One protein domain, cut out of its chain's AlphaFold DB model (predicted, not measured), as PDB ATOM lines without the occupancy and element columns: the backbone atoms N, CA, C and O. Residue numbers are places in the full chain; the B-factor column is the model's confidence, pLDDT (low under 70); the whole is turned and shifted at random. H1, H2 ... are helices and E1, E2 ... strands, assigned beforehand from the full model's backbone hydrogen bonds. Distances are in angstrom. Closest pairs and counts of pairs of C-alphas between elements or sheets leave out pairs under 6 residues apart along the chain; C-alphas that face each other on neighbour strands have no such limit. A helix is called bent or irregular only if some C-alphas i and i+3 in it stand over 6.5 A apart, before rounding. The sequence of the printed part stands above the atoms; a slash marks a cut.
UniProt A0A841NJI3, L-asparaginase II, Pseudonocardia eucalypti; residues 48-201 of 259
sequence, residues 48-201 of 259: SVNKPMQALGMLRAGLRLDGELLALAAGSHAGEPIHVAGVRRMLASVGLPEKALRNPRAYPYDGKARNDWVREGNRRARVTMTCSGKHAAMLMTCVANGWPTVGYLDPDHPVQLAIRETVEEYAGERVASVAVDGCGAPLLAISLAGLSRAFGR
ATOM      1  N   SER A  48      -2.346  -4.770   2.087       92.12
ATOM      2  CA  SER A  48      -1.530  -4.058   3.071       92.12
ATOM      3  C   SER A  48      -1.806  -4.449   4.521       92.12
ATOM      4  O   SER A  48      -0.953  -4.153   5.354       92.12
ATOM      5  N   VAL A  49      -2.914  -5.135   4.827       91.88
ATOM      6  CA  VAL A  49      -3.169  -5.628   6.190       91.88
ATOM      7  C   VAL A  49      -2.070  -6.601   6.618       91.88
ATOM      8  O   VAL A  49      -1.711  -6.618   7.779       91.88
ATOM      9  N   ASN A  50      -1.434  -7.335   5.698       93.62
ATOM     10  CA  ASN A  50      -0.429  -8.343   6.057       93.62
ATOM     11  C   ASN A  50       0.986  -7.790   6.339       93.62
ATOM     12  O   ASN A  50       1.911  -8.557   6.604       93.62
ATOM     13  N   LYS A  51       1.205  -6.469   6.270       96.06
ATOM     14  CA  LYS A  51       2.529  -5.861   6.506       96.06
ATOM     15  C   LYS A  51       3.158  -6.203   7.866       96.06
ATOM     16  O   LYS A  51       4.372  -6.404   7.879       96.06
ATOM     17  N   PRO A  52       2.412  -6.345   8.980       94.88
ATOM     18  CA  PRO A  52       3.004  -6.791  10.235       94.88
ATOM     19  C   PRO A  52       3.650  -8.181  10.146       94.88
ATOM     20  O   PRO A  52       4.717  -8.379  10.721       94.88
ATOM     21  N   MET A  53       3.095  -9.114   9.358       95.44
ATOM     22  CA  MET A  53       3.745 -10.411   9.103       95.44
ATOM     23  C   MET A  53       5.019 -10.263   8.272       95.44
ATOM     24  O   MET A  53       6.010 -10.943   8.530       95.44
ATOM     25  N   GLN A  54       5.029  -9.339   7.309       96.94
ATOM     26  CA  GLN A  54       6.232  -9.037   6.528       96.94
ATOM     27  C   GLN A  54       7.331  -8.448   7.423       96.94
ATOM     28  O   GLN A  54       8.477  -8.891   7.370       96.94
ATOM     29  N   ALA A  55       6.978  -7.497   8.293       96.19
ATOM     30  CA  ALA A  55       7.891  -6.922   9.275       96.19
ATOM     31  C   ALA A  55       8.428  -7.980  10.241       96.19
ATOM     32  O   ALA A  55       9.624  -8.008  10.517       96.19
ATOM     33  N   LEU A  56       7.578  -8.896  10.704       94.25
ATOM     34  CA  LEU A  56       7.984 -10.011  11.547       94.25
ATOM     35  C   LEU A  56       8.969 -10.953  10.844       94.25
ATOM     36  O   LEU A  56       9.965 -11.339  11.454       94.25
ATOM     37  N   GLY A  57       8.734 -11.275   9.569       94.88
ATOM     38  CA  GLY A  57       9.665 -12.077   8.773       94.88
ATOM     39  C   GLY A  57      11.020 -11.395   8.626       94.88
ATOM     40  O   GLY A  57      12.054 -12.007   8.879       94.88
ATOM     41  N   MET A  58      11.020 -10.090   8.353       97.75
ATOM     42  CA  MET A  58      12.247  -9.292   8.297       97.75
ATOM     43  C   MET A  58      12.971  -9.225   9.652       97.75
ATOM     44  O   MET A  58      14.187  -9.378   9.703       97.75
ATOM     45  N   LEU A  59      12.246  -9.055  10.764       94.88
ATOM     46  CA  LEU A  59      12.815  -9.065  12.120       94.88
ATOM     47  C   LEU A  59      13.471 -10.409  12.464       94.88
ATOM     48  O   LEU A  59      14.520 -10.426  13.105       94.88
ATOM     49  N   ARG A  60      12.869 -11.531  12.049       92.31
ATOM     50  CA  ARG A  60      13.463 -12.873  12.203       92.31
ATOM     51  C   ARG A  60      14.694 -13.050  11.327       92.31
ATOM     52  O   ARG A  60      15.659 -13.664  11.766       92.31
ATOM     53  N   ALA A  61      14.679 -12.454  10.141       93.88
ATOM     54  CA  ALA A  61      15.811 -12.374   9.231       93.88
ATOM     55  C   ALA A  61      16.818 -11.270   9.613       93.88
ATOM     56  O   ALA A  61      17.564 -10.806   8.768       93.88
ATOM     57  N   GLY A  62      16.857 -10.802  10.864       91.06
ATOM     58  CA  GLY A  62      17.927  -9.917  11.338       91.06
ATOM     59  C   GLY A  62      17.705  -8.413  11.152       91.06
ATOM     60  O   GLY A  62      18.588  -7.642  11.528       91.06
ATOM     61  N   LEU A  63      16.540  -7.961  10.666       94.69
ATOM     62  CA  LEU A  63      16.176  -6.540  10.707       94.69
ATOM     63  C   LEU A  63      16.208  -6.024  12.153       94.69
ATOM     64  O   LEU A  63      15.600  -6.602  13.057       94.69
ATOM     65  N   ARG A  64      16.883  -4.894  12.368       90.69
ATOM     66  CA  ARG A  64      16.948  -4.202  13.660       90.69
ATOM     67  C   ARG A  64      16.220  -2.867  13.553       90.69
ATOM     68  O   ARG A  64      16.800  -1.878  13.130       90.69
ATOM     69  N   LEU A  65      14.936  -2.876  13.900       89.06
ATOM     70  CA  LEU A  65      14.093  -1.689  14.034       89.06
ATOM     71  C   LEU A  65      13.193  -1.838  15.257       89.06
ATOM     72  O   LEU A  65      12.742  -2.943  15.574       89.06
ATOM     73  N   ASP A  66      12.886  -0.713  15.881       85.94
ATOM     74  CA  ASP A  66      11.931  -0.576  16.970       85.94
ATOM     75  C   ASP A  66      11.116   0.722  16.812       85.94
ATOM     76  O   ASP A  66      11.238   1.445  15.813       85.94
ATOM     77  N   GLY A  67      10.210   0.953  17.765       89.75
ATOM     78  CA  GLY A  67       9.425   2.180  17.878       89.75
ATOM     79  C   GLY A  67       8.777   2.632  16.568       89.75
ATOM     80  O   GLY A  67       8.157   1.854  15.838       89.75
ATOM     81  N   GLU A  68       8.939   3.918  16.268       92.38
ATOM     82  CA  GLU A  68       8.338   4.570  15.103       92.38
ATOM     83  C   GLU A  68       8.830   4.019  13.756       92.38
ATOM     84  O   GLU A  68       8.060   3.965  12.798       92.38
ATOM     85  N   LEU A  69      10.083   3.555  13.659       95.94
ATOM     86  CA  LEU A  69      10.617   3.016  12.404       95.94
ATOM     87  C   LEU A  69      10.103   1.602  12.132       95.94
ATOM     88  O   LEU A  69       9.824   1.256  10.982       95.94
ATOM     89  N   LEU A  70       9.916   0.797  13.182       95.00
ATOM     90  CA  LEU A  70       9.238  -0.488  13.048       95.00
ATOM     91  C   LEU A  70       7.763  -0.296  12.673       95.00
ATOM     92  O   LEU A  70       7.266  -1.010  11.802       95.00
ATOM     93  N   ALA A  71       7.082   0.692  13.259       92.12
ATOM     94  CA  ALA A  71       5.717   1.042  12.864       92.12
ATOM     95  C   ALA A  71       5.646   1.447  11.379       92.12
ATOM     96  O   ALA A  71       4.757   1.004  10.652       92.12
ATOM     97  N   LEU A  72       6.631   2.208  10.897       96.31
ATOM     98  CA  LEU A  72       6.732   2.616   9.495       96.31
ATOM     99  C   LEU A  72       6.994   1.434   8.542       96.31
ATOM    100  O   LEU A  72       6.478   1.416   7.422       96.31
ATOM    101  N   ALA A  73       7.757   0.432   8.985       97.50
ATOM    102  CA  ALA A  73       7.979  -0.816   8.251       97.50
ATOM    103  C   ALA A  73       6.728  -1.717   8.215       97.50
ATOM    104  O   ALA A  73       6.454  -2.356   7.197       97.50
ATOM    105  N   ALA A  74       5.974  -1.764   9.318       96.06
ATOM    106  CA  ALA A  74       4.806  -2.625   9.503       96.06
ATOM    107  C   ALA A  74       3.476  -1.994   9.047       96.06
ATOM    108  O   ALA A  74       2.456  -2.683   9.016       96.06
ATOM    109  N   GLY A  75       3.468  -0.707   8.686       93.62
ATOM    110  CA  GLY A  75       2.262   0.067   8.391       93.62
ATOM    111  C   GLY A  75       2.166   0.622   6.967       93.62
ATOM    112  O   GLY A  75       3.022   0.417   6.104       93.62
ATOM    113  N   SER A  76       1.074   1.341   6.711       95.19
ATOM    114  CA  SER A  76       0.918   2.204   5.534       95.19
ATOM    115  C   SER A  76       0.953   3.649   6.004       95.19
ATOM    116  O   SER A  76       0.100   4.032   6.796       95.19
ATOM    117  N   HIS A  77       1.904   4.447   5.531       96.25
ATOM    118  CA  HIS A  77       1.986   5.846   5.948       96.25
ATOM    119  C   HIS A  77       1.304   6.790   4.963       96.25
ATOM    120  O   HIS A  77       1.192   6.496   3.772       96.25
ATOM    121  N   ALA A  78       0.920   7.974   5.440       96.19
ATOM    122  CA  ALA A  78       0.250   8.980   4.622       96.19
ATOM    123  C   ALA A  78       1.217   9.877   3.820       96.19
ATOM    124  O   ALA A  78       0.789  10.672   2.988       96.19
ATOM    125  N   GLY A  79       2.531   9.733   4.023       96.81
ATOM    126  CA  GLY A  79       3.547  10.488   3.271       96.81
ATOM    127  C   GLY A  79       3.805  11.893   3.820       96.81
ATOM    128  O   GLY A  79       4.422  12.708   3.144       96.81
ATOM    129  N   GLU A  80       3.343  12.161   5.039       97.81
ATOM    130  CA  GLU A  80       3.682  13.357   5.815       97.81
ATOM    131  C   GLU A  80       5.196  13.498   6.073       97.81
ATOM    132  O   GLU A  80       5.928  12.501   5.997       97.81
ATOM    133  N   PRO A  81       5.680  14.703   6.438       97.81
ATOM    134  CA  PRO A  81       7.107  14.962   6.644       97.81
ATOM    135  C   PRO A  81       7.796  13.988   7.607       97.81
ATOM    136  O   PRO A  81       8.894  13.519   7.309       97.81
ATOM    137  N   ILE A  82       7.138  13.615   8.712       97.38
ATOM    138  CA  ILE A  82       7.677  12.649   9.681       97.38
ATOM    139  C   ILE A  82       7.884  11.258   9.065       97.38
ATOM    140  O   ILE A  82       8.906  10.614   9.301       97.38
ATOM    141  N   HIS A  83       6.968  10.823   8.200       98.38
ATOM    142  CA  HIS A  83       7.071   9.546   7.501       98.38
ATOM    143  C   HIS A  83       8.227   9.560   6.502       98.38
ATOM    144  O   HIS A  83       9.067   8.663   6.509       98.38
ATOM    145  N   VAL A  84       8.309  10.607   5.673       98.44
ATOM    146  CA  VAL A  84       9.386  10.768   4.686       98.44
ATOM    147  C   VAL A  84      10.752  10.826   5.376       98.44
ATOM    148  O   VAL A  84      11.694  10.163   4.934       98.44
ATOM    149  N   ALA A  85      10.858  11.562   6.486       98.50
ATOM    150  CA  ALA A  85      12.061  11.605   7.308       98.50
ATOM    151  C   ALA A  85      12.419  10.218   7.867       98.50
ATOM    152  O   ALA A  85      13.573   9.803   7.771       98.50
ATOM    153  N   GLY A  86      11.440   9.462   8.373       98.69
ATOM    154  CA  GLY A  86      11.641   8.100   8.868       98.69
ATOM    155  C   GLY A  86      12.217   7.154   7.813       98.69
ATOM    156  O   GLY A  86      13.227   6.499   8.067       98.69
ATOM    157  N   VAL A  87      11.655   7.145   6.601       98.81
ATOM    158  CA  VAL A  87      12.155   6.312   5.491       98.81
ATOM    159  C   VAL A  87      13.580   6.703   5.094       98.81
ATOM    160  O   VAL A  87      14.418   5.834   4.853       98.81
ATOM    161  N   ARG A  88      13.891   8.004   5.072       98.75
ATOM    162  CA  ARG A  88      15.252   8.493   4.803       98.75
ATOM    163  C   ARG A  88      16.243   8.041   5.867       98.75
ATOM    164  O   ARG A  88      17.322   7.589   5.506       98.75
ATOM    165  N   ARG A  89      15.877   8.106   7.152       98.56
ATOM    166  CA  ARG A  89      16.723   7.601   8.249       98.56
ATOM    167  C   ARG A  89      16.965   6.099   8.132       98.56
ATOM    168  O   ARG A  89      18.103   5.667   8.281       98.56
ATOM    169  N   MET A  90      15.929   5.319   7.811       98.75
ATOM    170  CA  MET A  90      16.053   3.876   7.573       98.75
ATOM    171  C   MET A  90      17.079   3.580   6.472       98.75
ATOM    172  O   MET A  90      18.018   2.822   6.693       98.75
ATOM    173  N   LEU A  91      16.958   4.232   5.314       98.81
ATOM    174  CA  LEU A  91      17.894   4.059   4.199       98.81
ATOM    175  C   LEU A  91      19.316   4.541   4.536       98.81
ATOM    176  O   LEU A  91      20.285   3.832   4.263       98.81
ATOM    177  N   ALA A  92      19.442   5.711   5.169       98.62
ATOM    178  CA  ALA A  92      20.726   6.286   5.559       98.62
ATOM    179  C   ALA A  92      21.485   5.400   6.558       98.62
ATOM    180  O   ALA A  92      22.699   5.268   6.440       98.62
ATOM    181  N   SER A  93      20.777   4.734   7.481       98.38
ATOM    182  CA  SER A  93      21.383   3.830   8.473       98.38
ATOM    183  C   SER A  93      22.129   2.638   7.860       98.38
ATOM    184  O   SER A  93      22.991   2.054   8.508       98.38
ATOM    185  N   VAL A  94      21.827   2.302   6.603       98.31
ATOM    186  CA  VAL A  94      22.472   1.224   5.838       98.31
ATOM    187  C   VAL A  94      23.189   1.740   4.585       98.31
ATOM    188  O   VAL A  94      23.482   0.970   3.675       98.31
ATOM    189  N   GLY A  95      23.453   3.050   4.510       98.25
ATOM    190  CA  GLY A  95      24.202   3.667   3.410       98.25
ATOM    191  C   GLY A  95      23.501   3.624   2.047       98.25
ATOM    192  O   GLY A  95      24.162   3.746   1.016       98.25
ATOM    193  N   LEU A  96      22.176   3.443   2.009       98.62
ATOM    194  CA  LEU A  96      21.422   3.356   0.760       98.62
ATOM    195  C   LEU A  96      20.764   4.697   0.391       98.62
ATOM    196  O   LEU A  96      20.211   5.383   1.246       98.62
ATOM    197  N   PRO A  97      20.759   5.074  -0.897       98.12
ATOM    198  CA  PRO A  97      20.044   6.257  -1.372       98.12
ATOM    199  C   PRO A  97      18.563   5.957  -1.663       98.12
ATOM    200  O   PRO A  97      18.194   4.819  -1.953       98.12
ATOM    201  N   GLU A  98      17.712   6.991  -1.742       97.62
ATOM    202  CA  GLU A  98      16.288   6.840  -2.123       97.62
ATOM    203  C   GLU A  98      16.083   6.110  -3.464       97.62
ATOM    204  O   GLU A  98      15.074   5.430  -3.653       97.62
ATOM    205  N   LYS A  99      17.044   6.201  -4.396       97.44
ATOM    206  CA  LYS A  99      16.993   5.490  -5.689       97.44
ATOM    207  C   LYS A  99      17.035   3.960  -5.561       97.44
ATOM    208  O   LYS A  99      16.729   3.279  -6.537       97.44
ATOM    209  N   ALA A 100      17.397   3.422  -4.393       98.50
ATOM    210  CA  ALA A 100      17.316   1.991  -4.102       98.50
ATOM    211  C   ALA A 100      15.860   1.510  -3.957       98.50
ATOM    212  O   ALA A 100      15.562   0.340  -4.207       98.50
ATOM    213  N   LEU A 101      14.927   2.404  -3.604       98.62
ATOM    214  CA  LEU A 101      13.506   2.079  -3.533       98.62
ATOM    215  C   LEU A 101      12.972   1.680  -4.913       98.62
ATOM    216  O   LEU A 101      13.271   2.305  -5.934       98.62
ATOM    217  N   ARG A 102      12.126   0.649  -4.942       98.31
ATOM    218  CA  ARG A 102      11.517   0.119  -6.170       98.31
ATOM    219  C   ARG A 102       9.994   0.205  -6.178       98.31
ATOM    220  O   ARG A 102       9.399   0.003  -7.231       98.31
ATOM    221  N   ASN A 103       9.375   0.645  -5.079       98.19
ATOM    222  CA  ASN A 103       7.957   1.003  -5.069       98.19
ATOM    223  C   ASN A 103       7.649   2.151  -6.044       98.19
ATOM    224  O   ASN A 103       8.507   3.015  -6.230       98.19
ATOM    225  N   PRO A 104       6.446   2.223  -6.639       97.88
ATOM    226  CA  PRO A 104       6.044   3.315  -7.521       97.88
ATOM    227  C   PRO A 104       6.280   4.715  -6.948       97.88
ATOM    228  O   PRO A 104       6.276   4.930  -5.733       97.88
ATOM    229  N   ARG A 105       6.453   5.686  -7.849       98.31
ATOM    230  CA  ARG A 105       6.493   7.109  -7.496       98.31
ATOM    231  C   ARG A 105       5.065   7.592  -7.247       98.31
ATOM    232  O   ARG A 105       4.220   7.461  -8.130       98.31
ATOM    233  N   ALA A 106       4.816   8.202  -6.096       97.75
ATOM    234  CA  ALA A 106       3.514   8.753  -5.739       97.75
ATOM    235  C   ALA A 106       3.660  10.157  -5.144       97.75
ATOM    236  O   ALA A 106       4.756  10.590  -4.788       97.75
ATOM    237  N   TYR A 107       2.555  10.884  -5.050       98.38
ATOM    238  CA  TYR A 107       2.470  11.993  -4.107       98.38
ATOM    239  C   TYR A 107       2.136  11.449  -2.707       98.38
ATOM    240  O   TYR A 107       1.688  10.301  -2.621       98.38
ATOM    241  N   PRO A 108       2.336  12.232  -1.630       98.31
ATOM    242  CA  PRO A 108       1.745  11.914  -0.334       98.31
ATOM    243  C   PRO A 108       0.248  11.595  -0.461       98.31
ATOM    244  O   PRO A 108      -0.447  12.161  -1.310       98.31
ATOM    245  N   TYR A 109      -0.224  10.656   0.357       93.31
ATOM    246  CA  TYR A 109      -1.636  10.287   0.428       93.31
ATOM    247  C   TYR A 109      -2.432  11.308   1.247       93.31
ATOM    248  O   TYR A 109      -3.556  11.635   0.874       93.31
ATOM    249  N   ASP A 110      -1.832  11.848   2.316       96.88
ATOM    250  CA  ASP A 110      -2.419  12.953   3.071       96.88
ATOM    251  C   ASP A 110      -2.583  14.201   2.186       96.88
ATOM    252  O   ASP A 110      -1.677  14.599   1.446       96.88
ATOM    253  N   GLY A 111      -3.758  14.827   2.271       96.44
ATOM    254  CA  GLY A 111      -4.135  15.948   1.417       96.44
ATOM    255  C   GLY A 111      -3.294  17.199   1.665       96.44
ATOM    256  O   GLY A 111      -2.913  17.871   0.702       96.44
ATOM    257  N   LYS A 112      -2.966  17.498   2.930       97.44
ATOM    258  CA  LYS A 112      -2.146  18.661   3.288       97.44
ATOM    259  C   LYS A 112      -0.703  18.445   2.841       97.44
ATOM    260  O   LYS A 112      -0.177  19.263   2.089       97.44
ATOM    261  N   ALA A 113      -0.104  17.317   3.223       97.56
ATOM    262  CA  ALA A 113       1.256  16.946   2.849       97.56
ATOM    263  C   ALA A 113       1.441  16.927   1.327       97.56
ATOM    264  O   ALA A 113       2.450  17.408   0.819       97.56
ATOM    265  N   ARG A 114       0.450  16.428   0.575       98.00
ATOM    266  CA  ARG A 114       0.465  16.465  -0.891       98.00
ATOM    267  C   ARG A 114       0.521  17.891  -1.427       98.00
ATOM    268  O   ARG A 114       1.297  18.160  -2.340       98.00
ATOM    269  N   ASN A 115      -0.334  18.773  -0.918       98.38
ATOM    270  CA  ASN A 115      -0.424  20.142  -1.415       98.38
ATOM    271  C   ASN A 115       0.866  20.917  -1.119       98.38
ATOM    272  O   ASN A 115       1.369  21.603  -2.004       98.38
ATOM    273  N   ASP A 116       1.426  20.757   0.079       98.19
ATOM    274  CA  ASP A 116       2.689  21.395   0.462       98.19
ATOM    275  C   ASP A 116       3.855  20.861  -0.382       98.19
ATOM    276  O   ASP A 116       4.586  21.643  -0.986       98.19
ATOM    277  N   TRP A 117       3.929  19.539  -0.580       98.06
ATOM    278  CA  TRP A 117       4.915  18.902  -1.459       98.06
ATOM    279  C   TRP A 117       4.888  19.466  -2.887       98.06
ATOM    280  O   TRP A 117       5.934  19.720  -3.481       98.06
ATOM    281  N   VAL A 118       3.694  19.680  -3.452       98.19
ATOM    282  CA  VAL A 118       3.535  20.267  -4.794       98.19
ATOM    283  C   VAL A 118       3.916  21.749  -4.813       98.19
ATOM    284  O   VAL A 118       4.562  22.183  -5.767       98.19
ATOM    285  N   ARG A 119       3.554  22.521  -3.778       98.12
ATOM    286  CA  ARG A 119       3.914  23.947  -3.654       98.12
ATOM    287  C   ARG A 119       5.422  24.163  -3.572       98.12
ATOM    288  O   ARG A 119       5.922  25.117  -4.151       98.12
ATOM    289  N   GLU A 120       6.139  23.246  -2.934       97.56
ATOM    290  CA  GLU A 120       7.607  23.215  -2.888       97.56
ATOM    291  C   GLU A 120       8.253  22.838  -4.239       97.56
ATOM    292  O   GLU A 120       9.473  22.756  -4.353       97.56
ATOM    293  N   GLY A 121       7.455  22.583  -5.283       98.00
ATOM    294  CA  GLY A 121       7.935  22.225  -6.618       98.00
ATOM    295  C   GLY A 121       8.280  20.743  -6.785       98.00
ATOM    296  O   GLY A 121       8.701  20.324  -7.871       98.00
ATOM    297  N   ASN A 122       8.065  19.916  -5.758       97.94
ATOM    298  CA  ASN A 122       8.420  18.506  -5.818       97.94
ATOM    299  C   ASN A 122       7.497  17.714  -6.765       97.94
ATOM    300  O   ASN A 122       6.301  17.974  -6.927       97.94
ATOM    301  N   ARG A 123       8.059  16.678  -7.395       97.69
ATOM    302  CA  ARG A 123       7.331  15.709  -8.238       97.69
ATOM    303  C   ARG A 123       7.012  14.441  -7.450       97.69
ATOM    304  O   ARG A 123       7.464  14.264  -6.321       97.69
ATOM    305  N   ARG A 124       6.261  13.517  -8.057       98.19
ATOM    306  CA  ARG A 124       6.039  12.180  -7.481       98.19
ATOM    307  C   ARG A 124       7.376  11.518  -7.123       98.19
ATOM    308  O   ARG A 124       8.276  11.412  -7.965       98.19
ATOM    309  N   ALA A 125       7.485  11.011  -5.903       98.12
ATOM    310  CA  ALA A 125       8.695  10.390  -5.376       98.12
ATOM    311  C   ALA A 125       8.388   9.002  -4.807       98.12
ATOM    312  O   ALA A 125       7.238   8.654  -4.546       98.12
ATOM    313  N   ARG A 126       9.417   8.160  -4.679       98.44
ATOM    314  CA  ARG A 126       9.246   6.824  -4.090       98.44
ATOM    315  C   ARG A 126       9.134   6.911  -2.572       98.44
ATOM    316  O   ARG A 126       8.356   6.168  -1.995       98.44
ATOM    317  N   VAL A 127       9.846   7.843  -1.941       98.50
ATOM    318  CA  VAL A 127       9.846   8.020  -0.482       98.50
ATOM    319  C   VAL A 127       8.474   8.425   0.080       98.50
ATOM    320  O   VAL A 127       8.126   8.038   1.187       98.50
ATOM    321  N   THR A 128       7.649   9.122  -0.700       98.19
ATOM    322  CA  THR A 128       6.310   9.594  -0.304       98.19
ATOM    323  C   THR A 128       5.208   8.548  -0.470       98.19
ATOM    324  O   THR A 128       4.104   8.728   0.038       98.19
ATOM    325  N   MET A 129       5.475   7.458  -1.189       98.06
ATOM    326  CA  MET A 129       4.493   6.408  -1.455       98.06
ATOM    327  C   MET A 129       4.230   5.584  -0.190       98.06
ATOM    328  O   MET A 129       5.168   5.213   0.501       98.06
ATOM    329  N   THR A 130       2.968   5.233   0.069       97.12
ATOM    330  CA  THR A 130       2.464   4.655   1.335       97.12
ATOM    331  C   THR A 130       3.140   3.373   1.839       97.12
ATOM    332  O   THR A 130       2.942   2.978   2.986       97.12
ATOM    333  N   CYS A 131       3.901   2.680   0.995       97.94
ATOM    334  CA  CYS A 131       4.623   1.450   1.310       97.94
ATOM    335  C   CYS A 131       6.142   1.644   1.387       97.94
ATOM    336  O   CYS A 131       6.846   0.655   1.579       97.94
ATOM    337  N   SER A 132       6.673   2.854   1.212       98.62
ATOM    338  CA  SER A 132       8.121   3.059   1.114       98.62
ATOM    339  C   SER A 132       8.861   2.668   2.402       98.62
ATOM    340  O   SER A 132       9.968   2.146   2.311       98.62
ATOM    341  N   GLY A 133       8.217   2.762   3.574       98.56
ATOM    342  CA  GLY A 133       8.721   2.206   4.841       98.56
ATOM    343  C   GLY A 133       8.979   0.693   4.798       98.56
ATOM    344  O   GLY A 133      10.088   0.245   5.084       98.56
ATOM    345  N   LYS A 134       8.002  -0.098   4.333       98.44
ATOM    346  CA  LYS A 134       8.162  -1.543   4.067       98.44
ATOM    347  C   LYS A 134       9.334  -1.818   3.112       98.44
ATOM    348  O   LYS A 134      10.102  -2.751   3.321       98.44
ATOM    349  N   HIS A 135       9.472  -1.019   2.053       98.81
ATOM    350  CA  HIS A 135      10.544  -1.194   1.066       98.81
ATOM    351  C   HIS A 135      11.923  -0.862   1.641       98.81
ATOM    352  O   HIS A 135      12.876  -1.597   1.393       98.81
ATOM    353  N   ALA A 136      12.031   0.195   2.446       98.88
ATOM    354  CA  ALA A 136      13.255   0.509   3.170       98.88
ATOM    355  C   ALA A 136      13.621  -0.610   4.158       98.88
ATOM    356  O   ALA A 136      14.779  -1.010   4.207       98.88
ATOM    357  N   ALA A 137      12.646  -1.194   4.861       98.81
ATOM    358  CA  ALA A 137      12.885  -2.332   5.748       98.81
ATOM    359  C   ALA A 137      13.375  -3.582   4.996       98.81
ATOM    360  O   ALA A 137      14.310  -4.238   5.455       98.81
ATOM    361  N   MET A 138      12.816  -3.885   3.817       98.88
ATOM    362  CA  MET A 138      13.313  -4.983   2.974       98.88
ATOM    363  C   MET A 138      14.776  -4.758   2.581       98.88
ATOM    364  O   MET A 138      15.592  -5.664   2.720       98.88
ATOM    365  N   LEU A 139      15.126  -3.540   2.164       98.88
ATOM    366  CA  LEU A 139      16.500  -3.172   1.816       98.88
ATOM    367  C   LEU A 139      17.457  -3.265   3.012       98.88
ATOM    368  O   LEU A 139      18.535  -3.837   2.880       98.88
ATOM    369  N   MET A 140      17.055  -2.764   4.185       98.81
ATOM    370  CA  MET A 140      17.836  -2.895   5.422       98.81
ATOM    371  C   MET A 140      18.066  -4.362   5.793       98.81
ATOM    372  O   MET A 140      19.173  -4.733   6.171       98.81
ATOM    373  N   THR A 141      17.041  -5.204   5.638       98.81
ATOM    374  CA  THR A 141      17.148  -6.653   5.867       98.81
ATOM    375  C   THR A 141      18.134  -7.285   4.890       98.81
ATOM    376  O   THR A 141      18.951  -8.104   5.294       98.81
ATOM    377  N   CYS A 142      18.121  -6.872   3.617       98.88
ATOM    378  CA  CYS A 142      19.097  -7.356   2.641       98.88
ATOM    379  C   CYS A 142      20.529  -7.002   3.064       98.88
ATOM    380  O   CYS A 142      21.379  -7.886   3.121       98.88
ATOM    381  N   VAL A 143      20.779  -5.743   3.447       98.69
ATOM    382  CA  VAL A 143      22.105  -5.295   3.907       98.69
ATOM    383  C   VAL A 143      22.556  -6.055   5.157       98.69
ATOM    384  O   VAL A 143      23.695  -6.508   5.205       98.69
ATOM    385  N   ALA A 144      21.664  -6.265   6.130       98.19
ATOM    386  CA  ALA A 144      21.976  -6.984   7.367       98.19
ATOM    387  C   ALA A 144      22.439  -8.439   7.147       98.19
ATOM    388  O   ALA A 144      23.136  -8.986   7.997       98.19
ATOM    389  N   ASN A 145      22.074  -9.052   6.016       98.38
ATOM    390  CA  ASN A 145      22.420 -10.438   5.679       98.38
ATOM    391  C   ASN A 145      23.423 -10.558   4.522       98.38
ATOM    392  O   ASN A 145      23.712 -11.668   4.081       98.38
ATOM    393  N   GLY A 146      23.914  -9.440   3.978       98.31
ATOM    394  CA  GLY A 146      24.732  -9.456   2.763       98.31
ATOM    395  C   GLY A 146      23.983  -9.942   1.512       98.31
ATOM    396  O   GLY A 146      24.612 -10.385   0.554       98.31
ATOM    397  N   TRP A 147      22.648  -9.881   1.499       98.69
ATOM    398  CA  TRP A 147      21.845 -10.223   0.323       98.69
ATOM    399  C   TRP A 147      21.845  -9.088  -0.710       98.69
ATOM    400  O   TRP A 147      21.993  -7.915  -0.341       98.69
ATOM    401  N   PRO A 148      21.614  -9.396  -2.000       98.50
ATOM    402  CA  PRO A 148      21.455  -8.373  -3.024       98.50
ATOM    403  C   PRO A 148      20.369  -7.353  -2.656       98.50
ATOM    404  O   PRO A 148      19.266  -7.689  -2.244       98.50
ATOM    405  N   THR A 149      20.667  -6.068  -2.824       98.50
ATOM    406  CA  THR A 149      19.658  -4.999  -2.688       98.50
ATOM    407  C   THR A 149      18.923  -4.739  -4.003       98.50
ATOM    408  O   THR A 149      17.872  -4.104  -4.025       98.50
ATOM    409  N   VAL A 150      19.461  -5.227  -5.121       98.00
ATOM    410  CA  VAL A 150      18.807  -5.232  -6.431       98.00
ATOM    411  C   VAL A 150      18.001  -6.519  -6.558       98.00
ATOM    412  O   VAL A 150      18.482  -7.582  -6.195       98.00
ATOM    413  N   GLY A 151      16.776  -6.421  -7.076       97.81
ATOM    414  CA  GLY A 151      15.912  -7.591  -7.243       97.81
ATOM    415  C   GLY A 151      15.154  -8.008  -5.982       97.81
ATOM    416  O   GLY A 151      14.451  -9.001  -6.027       97.81
ATOM    417  N   TYR A 152      15.185  -7.234  -4.886       98.56
ATOM    418  CA  TYR A 152      14.488  -7.593  -3.635       98.56
ATOM    419  C   TYR A 152      12.961  -7.769  -3.749       98.56
ATOM    420  O   TYR A 152      12.332  -8.179  -2.779       98.56
ATOM    421  N   LEU A 153      12.355  -7.413  -4.887       98.50
ATOM    422  CA  LEU A 153      10.933  -7.628  -5.183       98.50
ATOM    423  C   LEU A 153      10.658  -8.957  -5.901       98.50
ATOM    424  O   LEU A 153       9.494  -9.311  -6.067       98.50
ATOM    425  N   ASP A 154      11.700  -9.660  -6.343       98.44
ATOM    426  CA  ASP A 154      11.586 -10.978  -6.957       98.44
ATOM    427  C   ASP A 154      11.022 -11.976  -5.925       98.44
ATOM    428  O   ASP A 154      11.562 -12.048  -4.817       98.44
ATOM    429  N   PRO A 155       9.938 -12.719  -6.235       98.19
ATOM    430  CA  PRO A 155       9.365 -13.726  -5.343       98.19
ATOM    431  C   PRO A 155      10.354 -14.763  -4.798       98.19
ATOM    432  O   PRO A 155      10.093 -15.294  -3.714       98.19
ATOM    433  N   ASP A 156      11.452 -15.017  -5.517       98.19
ATOM    434  CA  ASP A 156      12.497 -15.977  -5.152       98.19
ATOM    435  C   ASP A 156      13.680 -15.316  -4.423       98.19
ATOM    436  O   ASP A 156      14.620 -15.984  -3.989       98.19
ATOM    437  N   HIS A 157      13.642 -13.994  -4.227       98.81
ATOM    438  CA  HIS A 157      14.661 -13.284  -3.460       98.81
ATOM    439  C   HIS A 157      14.658 -13.731  -1.985       98.81
ATOM    440  O   HIS A 157      13.581 -13.826  -1.390       98.81
ATOM    441  N   PRO A 158      15.823 -13.882  -1.319       98.75
ATOM    442  CA  PRO A 158      15.892 -14.347   0.072       98.75
ATOM    443  C   PRO A 158      14.985 -13.597   1.065       98.75
ATOM    444  O   PRO A 158      14.341 -14.211   1.912       98.75
ATOM    445  N   VAL A 159      14.860 -12.268   0.932       98.75
ATOM    446  CA  VAL A 159      13.934 -11.472   1.766       98.75
ATOM    447  C   VAL A 159      12.459 -11.836   1.544       98.75
ATOM    448  O   VAL A 159      11.682 -11.829   2.495       98.75
ATOM    449  N   GLN A 160      12.062 -12.173   0.313       98.69
ATOM    450  CA  GLN A 160      10.686 -12.565  -0.010       98.69
ATOM    451  C   GLN A 160      10.389 -13.984   0.462       98.69
ATOM    452  O   GLN A 160       9.296 -14.237   0.969       98.69
ATOM    453  N   LEU A 161      11.373 -14.882   0.378       98.69
ATOM    454  CA  LEU A 161      11.287 -16.225   0.947       98.69
ATOM    455  C   LEU A 161      11.121 -16.170   2.473       98.69
ATOM    456  O   LEU A 161      10.165 -16.740   2.989       98.69
ATOM    457  N   ALA A 162      11.932 -15.379   3.184       98.19
ATOM    458  CA  ALA A 162      11.810 -15.212   4.638       98.19
ATOM    459  C   ALA A 162      10.447 -14.624   5.069       98.19
ATOM    460  O   ALA A 162       9.858 -15.019   6.083       98.19
ATOM    461  N   ILE A 163       9.918 -13.677   4.285       98.38
ATOM    462  CA  ILE A 163       8.570 -13.126   4.484       98.38
ATOM    463  C   ILE A 163       7.508 -14.206   4.252       98.38
ATOM    464  O   ILE A 163       6.602 -14.348   5.075       98.38
ATOM    465  N   ARG A 164       7.613 -14.975   3.163       98.56
ATOM    466  CA  ARG A 164       6.677 -16.055   2.828       98.56
ATOM    467  C   ARG A 164       6.645 -17.120   3.910       98.56
ATOM    468  O   ARG A 164       5.558 -17.441   4.375       98.56
ATOM    469  N   GLU A 165       7.801 -17.610   4.341       97.94
ATOM    470  CA  GLU A 165       7.917 -18.609   5.408       97.94
ATOM    471  C   GLU A 165       7.223 -18.138   6.688       97.94
ATOM    472  O   GLU A 165       6.481 -18.886   7.318       97.94
ATOM    473  N   THR A 166       7.401 -16.863   7.047       95.56
ATOM    474  CA  THR A 166       6.735 -16.293   8.223       95.56
ATOM    475  C   THR A 166       5.224 -16.188   8.030       95.56
ATOM    476  O   THR A 166       4.475 -16.502   8.951       95.56
ATOM    477  N   VAL A 167       4.754 -15.780   6.850       96.88
ATOM    478  CA  VAL A 167       3.315 -15.736   6.557       96.88
ATOM    479  C   VAL A 167       2.701 -17.135   6.619       96.88
ATOM    480  O   VAL A 167       1.675 -17.297   7.270       96.88
ATOM    481  N   GLU A 168       3.334 -18.142   6.013       97.81
ATOM    482  CA  GLU A 168       2.846 -19.526   6.025       97.81
ATOM    483  C   GLU A 168       2.828 -20.118   7.443       97.81
ATOM    484  O   GLU A 168       1.830 -20.712   7.856       97.81
ATOM    485  N   GLU A 169       3.888 -19.899   8.229       94.38
ATOM    486  CA  GLU A 169       3.970 -20.364   9.620       94.38
ATOM    487  C   GLU A 169       2.837 -19.780  10.477       94.38
ATOM    488  O   GLU A 169       2.158 -20.506  11.207       94.38
ATOM    489  N   TYR A 170       2.616 -18.466  10.396       92.25
ATOM    490  CA  TYR A 170       1.654 -17.787  11.266       92.25
ATOM    491  C   TYR A 170       0.217 -17.988  10.798       92.25
ATOM    492  O   TYR A 170      -0.666 -18.177  11.638       92.25
ATOM    493  N   ALA A 171      -0.009 -18.031   9.483       95.31
ATOM    494  CA  ALA A 171      -1.301 -18.398   8.923       95.31
ATOM    495  C   ALA A 171      -1.622 -19.885   9.138       95.31
ATOM    496  O   ALA A 171      -2.793 -20.261   9.127       95.31
ATOM    497  N   GLY A 172      -0.620 -20.735   9.383       94.88
ATOM    498  CA  GLY A 172      -0.800 -22.178   9.550       94.88
ATOM    499  C   GLY A 172      -1.246 -22.875   8.263       94.88
ATOM    500  O   GLY A 172      -1.937 -23.886   8.328       94.88
ATOM    501  N   GLU A 173      -0.904 -22.310   7.107       97.25
ATOM    502  CA  GLU A 173      -1.268 -22.812   5.782       97.25
ATOM    503  C   GLU A 173      -0.265 -22.340   4.727       97.25
ATOM    504  O   GLU A 173       0.492 -21.396   4.946       97.25
ATOM    505  N   ARG A 174      -0.252 -23.002   3.567       98.19
ATOM    506  CA  ARG A 174       0.619 -22.617   2.452       98.19
ATOM    507  C   ARG A 174       0.030 -21.443   1.680       98.19
ATOM    508  O   ARG A 174      -1.185 -21.337   1.524       98.19
ATOM    509  N   VAL A 175       0.906 -20.602   1.138       98.19
ATOM    510  CA  VAL A 175       0.507 -19.543   0.212       98.19
ATOM    511  C   VAL A 175      -0.049 -20.185  -1.053       98.19
ATOM    512  O   VAL A 175       0.663 -20.890  -1.765       98.19
ATOM    513  N   ALA A 176      -1.319 -19.914  -1.347       98.06
ATOM    514  CA  ALA A 176      -2.016 -20.531  -2.474       98.06
ATOM    515  C   ALA A 176      -1.618 -19.925  -3.829       98.06
ATOM    516  O   ALA A 176      -1.696 -20.585  -4.860       98.06
ATOM    517  N   SER A 177      -1.230 -18.648  -3.841       97.69
ATOM    518  CA  SER A 177      -0.821 -17.922  -5.043       97.69
ATOM    519  C   SER A 177       0.009 -16.692  -4.686       97.69
ATOM    520  O   SER A 177      -0.102 -16.143  -3.586       97.69
ATOM    521  N   VAL A 178       0.838 -16.256  -5.630       97.94
ATOM    522  CA  VAL A 178       1.688 -15.071  -5.519       97.94
ATOM    523  C   VAL A 178       1.334 -14.134  -6.659       97.94
ATOM    524  O   VAL A 178       1.438 -14.506  -7.824       97.94
ATOM    525  N   ALA A 179       0.933 -12.916  -6.323       97.12
ATOM    526  CA  ALA A 179       0.698 -11.849  -7.288       97.12
ATOM    527  C   ALA A 179       1.651 -10.674  -7.042       97.12
ATOM    528  O   ALA A 179       2.408 -10.659  -6.072       97.12
ATOM    529  N   VAL A 180       1.593  -9.663  -7.906       96.81
ATOM    530  CA  VAL A 180       2.302  -8.395  -7.711       96.81
ATOM    531  C   VAL A 180       1.338  -7.383  -7.086       96.81
ATOM    532  O   VAL A 180       0.263  -7.116  -7.623       96.81
ATOM    533  N   ASP A 181       1.697  -6.827  -5.928       96.19
ATOM    534  CA  ASP A 181       0.912  -5.789  -5.252       96.19
ATOM    535  C   ASP A 181       1.033  -4.431  -5.972       96.19
ATOM    536  O   ASP A 181       1.956  -4.191  -6.748       96.19
ATOM    537  N   GLY A 182       0.168  -3.469  -5.637       93.94
ATOM    538  CA  GLY A 182       0.260  -2.098  -6.161       93.94
ATOM    539  C   GLY A 182       1.567  -1.379  -5.796       93.94
ATOM    540  O   GLY A 182       1.916  -0.373  -6.406       93.94
ATOM    541  N   CYS A 183       2.315  -1.892  -4.814       96.19
ATOM    542  CA  CYS A 183       3.657  -1.421  -4.479       96.19
ATOM    543  C   CYS A 183       4.791  -2.099  -5.264       96.19
ATOM    544  O   CYS A 183       5.941  -1.690  -5.124       96.19
ATOM    545  N   GLY A 184       4.485  -3.111  -6.076       96.88
ATOM    546  CA  GLY A 184       5.453  -3.919  -6.816       96.88
ATOM    547  C   GLY A 184       6.048  -5.093  -6.030       96.88
ATOM    548  O   GLY A 184       6.779  -5.879  -6.617       96.88
ATOM    549  N   ALA A 185       5.763  -5.227  -4.730       97.38
ATOM    550  CA  ALA A 185       6.211  -6.370  -3.931       97.38
ATOM    551  C   ALA A 185       5.289  -7.594  -4.106       97.38
ATOM    552  O   ALA A 185       4.115  -7.415  -4.455       97.38
ATOM    553  N   PRO A 186       5.775  -8.813  -3.810       97.75
ATOM    554  CA  PRO A 186       4.948 -10.013  -3.792       97.75
ATOM    555  C   PRO A 186       3.743  -9.899  -2.853       97.75
ATOM    556  O   PRO A 186       3.822  -9.385  -1.732       97.75
ATOM    557  N   LEU A 187       2.611 -10.410  -3.324       96.75
ATOM    558  CA  LEU A 187       1.331 -10.446  -2.637       96.75
ATOM    559  C   LEU A 187       0.926 -11.903  -2.432       96.75
ATOM    560  O   LEU A 187       0.638 -12.616  -3.390       96.75
ATOM    561  N   LEU A 188       0.937 -12.337  -1.175       98.06
ATOM    562  CA  LEU A 188       0.789 -13.737  -0.790       98.06
ATOM    563  C   LEU A 188      -0.678 -14.045  -0.473       98.06
ATOM    564  O   LEU A 188      -1.231 -13.457   0.458       98.06
ATOM    565  N   ALA A 189      -1.304 -14.925  -1.256       98.25
ATOM    566  CA  ALA A 189      -2.686 -15.341  -1.034       98.25
ATOM    567  C   ALA A 189      -2.784 -16.346   0.116       98.25
ATOM    568  O   ALA A 189      -2.143 -17.398   0.073       98.25
ATOM    569  N   ILE A 190      -3.631 -16.030   1.092       98.19
ATOM    570  CA  ILE A 190      -4.006 -16.879   2.230       98.19
ATOM    571  C   ILE A 190      -5.505 -16.705   2.500       98.19
ATOM    572  O   ILE A 190      -6.120 -15.741   2.046       98.19
ATOM    573  N   SER A 191      -6.121 -17.640   3.202       97.50
ATOM    574  CA  SER A 191      -7.511 -17.559   3.637       97.50
ATOM    575  C   SER A 191      -7.728 -16.428   4.653       97.50
ATOM    576  O   SER A 191      -6.798 -15.977   5.331       97.50
ATOM    577  N   LEU A 192      -8.975 -15.967   4.796       96.12
ATOM    578  CA  LEU A 192      -9.331 -15.007   5.846       96.12
ATOM    579  C   LEU A 192      -9.120 -15.620   7.241       96.12
ATOM    580  O   LEU A 192      -8.618 -14.946   8.140       96.12
ATOM    581  N   ALA A 193      -9.424 -16.912   7.403       96.50
ATOM    582  CA  ALA A 193      -9.115 -17.659   8.620       96.50
ATOM    583  C   ALA A 193      -7.599 -17.705   8.896       96.50
ATOM    584  O   ALA A 193      -7.175 -17.475  10.026       96.50
ATOM    585  N   GLY A 194      -6.773 -17.922   7.869       96.81
ATOM    586  CA  GLY A 194      -5.312 -17.863   7.946       96.81
ATOM    587  C   GLY A 194      -4.801 -16.496   8.383       96.81
ATOM    588  O   GLY A 194      -3.977 -16.408   9.293       96.81
ATOM    589  N   LEU A 195      -5.342 -15.418   7.813       96.38
ATOM    590  CA  LEU A 195      -5.005 -14.058   8.233       96.38
ATOM    591  C   LEU A 195      -5.379 -13.807   9.704       96.38
ATOM    592  O   LEU A 195      -4.570 -13.254  10.449       96.38
ATOM    593  N   SER A 196      -6.571 -14.239  10.130       94.12
ATOM    594  CA  SER A 196      -7.030 -14.122  11.520       94.12
ATOM    595  C   SER A 196      -6.099 -14.865  12.483       94.12
ATOM    596  O   SER A 196      -5.590 -14.256  13.425       94.12
ATOM    597  N   ARG A 197      -5.748 -16.126  12.180       93.25
ATOM    598  CA  ARG A 197      -4.764 -16.906  12.954       93.25
ATOM    599  C   ARG A 197      -3.410 -16.205  13.036       93.25
ATOM    600  O   ARG A 197      -2.805 -16.162  14.107       93.25
ATOM    601  N   ALA A 198      -2.934 -15.646  11.922       93.12
ATOM    602  CA  ALA A 198      -1.643 -14.974  11.872       93.12
ATOM    603  C   ALA A 198      -1.597 -13.762  12.810       93.12
ATOM    604  O   ALA A 198      -0.649 -13.616  13.583       93.12
ATOM    605  N   PHE A 199      -2.644 -12.934  12.788       89.31
ATOM    606  CA  PHE A 199      -2.780 -11.779  13.676       89.31
ATOM    607  C   PHE A 199      -3.002 -12.169  15.133       89.31
ATOM    608  O   PHE A 199      -2.363 -11.586  16.007       89.31
ATOM    609  N   GLY A 200      -3.819 -13.193  15.392       82.94
ATOM    610  CA  GLY A 200      -3.978 -13.756  16.731       82.94
ATOM    611  C   GLY A 200      -2.634 -14.177  17.321       82.94
ATOM    612  O   GLY A 200      -2.377 -13.949  18.492       82.94
ATOM    613  N   ARG A 201      -1.714 -14.685  16.494       80.62
ATOM    614  CA  ARG A 201      -0.374 -15.129  16.902       80.62
ATOM    615  C   ARG A 201       0.701 -14.040  16.849       80.62
ATOM    616  O   ARG A 201       1.864 -14.363  17.091       80.62
TER     617      ARG A 201
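What this domain is: This is residues 48 to 201 of the 259 residues of the protein "L-asparaginase II" of Pseudonocardia eucalypti (UniProt A0A841NJI3). What shape do the parts make? H5 runs through the middle with H1 along one side of it and H3 along another, the three running the same way, and H2 packs across them. H6 crosses H1 on the side away from H3, with the small hairpin of E1 and E2 near it, while H7 and H4 lie toward opposite ends of the longest axis. What is it built of, and how large is it? The printed part has 154 residues, with seven named helices and two named strands, antiparallel, in the order H1 H2 H3 H4 H5 H6 E1 E2 H7. It is mostly helix and compact, with a radius of gyration of the C-alphas of 15.3 A and spans of 48 by 33 by 28 A.

How they stand to each other: What follows the first helix? H1, residues 48 to 60, touches H2, residues 67 to 74, with residues 51 to 55 alone, at a steep tilt of 64 degrees; their closest C-alphas, of Pro 52 and Ala 74, are 4.6 A apart. H2 touches H3, residues 81 to 92, about perpendicular at 85 degrees; their closest C-alphas, of Leu 69 and Gly 86, are 6.3 A apart. H4, residues 111 to 119, touches no helix. Which helix is the hub? H5, residues 132 to 144, touches H1, H2, H3 and, only just, with 3 pairs of C-alphas within 8 A, H6, residues 158 to 171. It runs the same way as H1 and H3, at a shallow tilt of 17 degrees to each; its closest C-alphas to H3 are those of Gly 133 and Val 87, 5.4 A apart. What comes last? H6 touches H1, closest at the C-alphas of Ile 163 and Gly 57, 4.5 A apart. E1, residues 178 to 180, and E2, residues 186 to 188, form an antiparallel hairpin, with N 179 and O 187 within hydrogen-bond range at 3.0 A. H7, residues 192 to 200, touches residues 167 to 171 of H6 alone, about perpendicular at 85 degrees; the closest C-alphas, of Gly 194 and Ala 171, are 4.2 A apart. Are the helix backbones complete? Every O i to N i+4 pair is within hydrogen-bond range in H2, H3, H4, H5, H6 and H7, and 7 of 9 in H1.

Where its parts are: Where does the first helix begin? C-alpha 48 of H1 is at (-1.530, -4.058, 3.071); H1 is irregular, with C-alphas 49 and 52 7.5 A apart. How long are the longer helices? From first to last C-alpha H1 measures 19.6 A, H3 16.2 A, H5 18.2 A and H6 19.8 A. Where does the last one end? C-alpha 200 of H7 is at (-3.978, -13.756, 16.731).

The domain as a whole: Which C-alphas are farthest apart? Those of Arg 119 and Gly 172, at 48.2 A. Which links are long, and is there a cut? The links H3 to H4, H4 to H5 and H5 to H6 are long, and the printed part has no cut. Is confidence low anywhere? No printed residue is under 70, and the mean pLDDT of the printed part is 96.7.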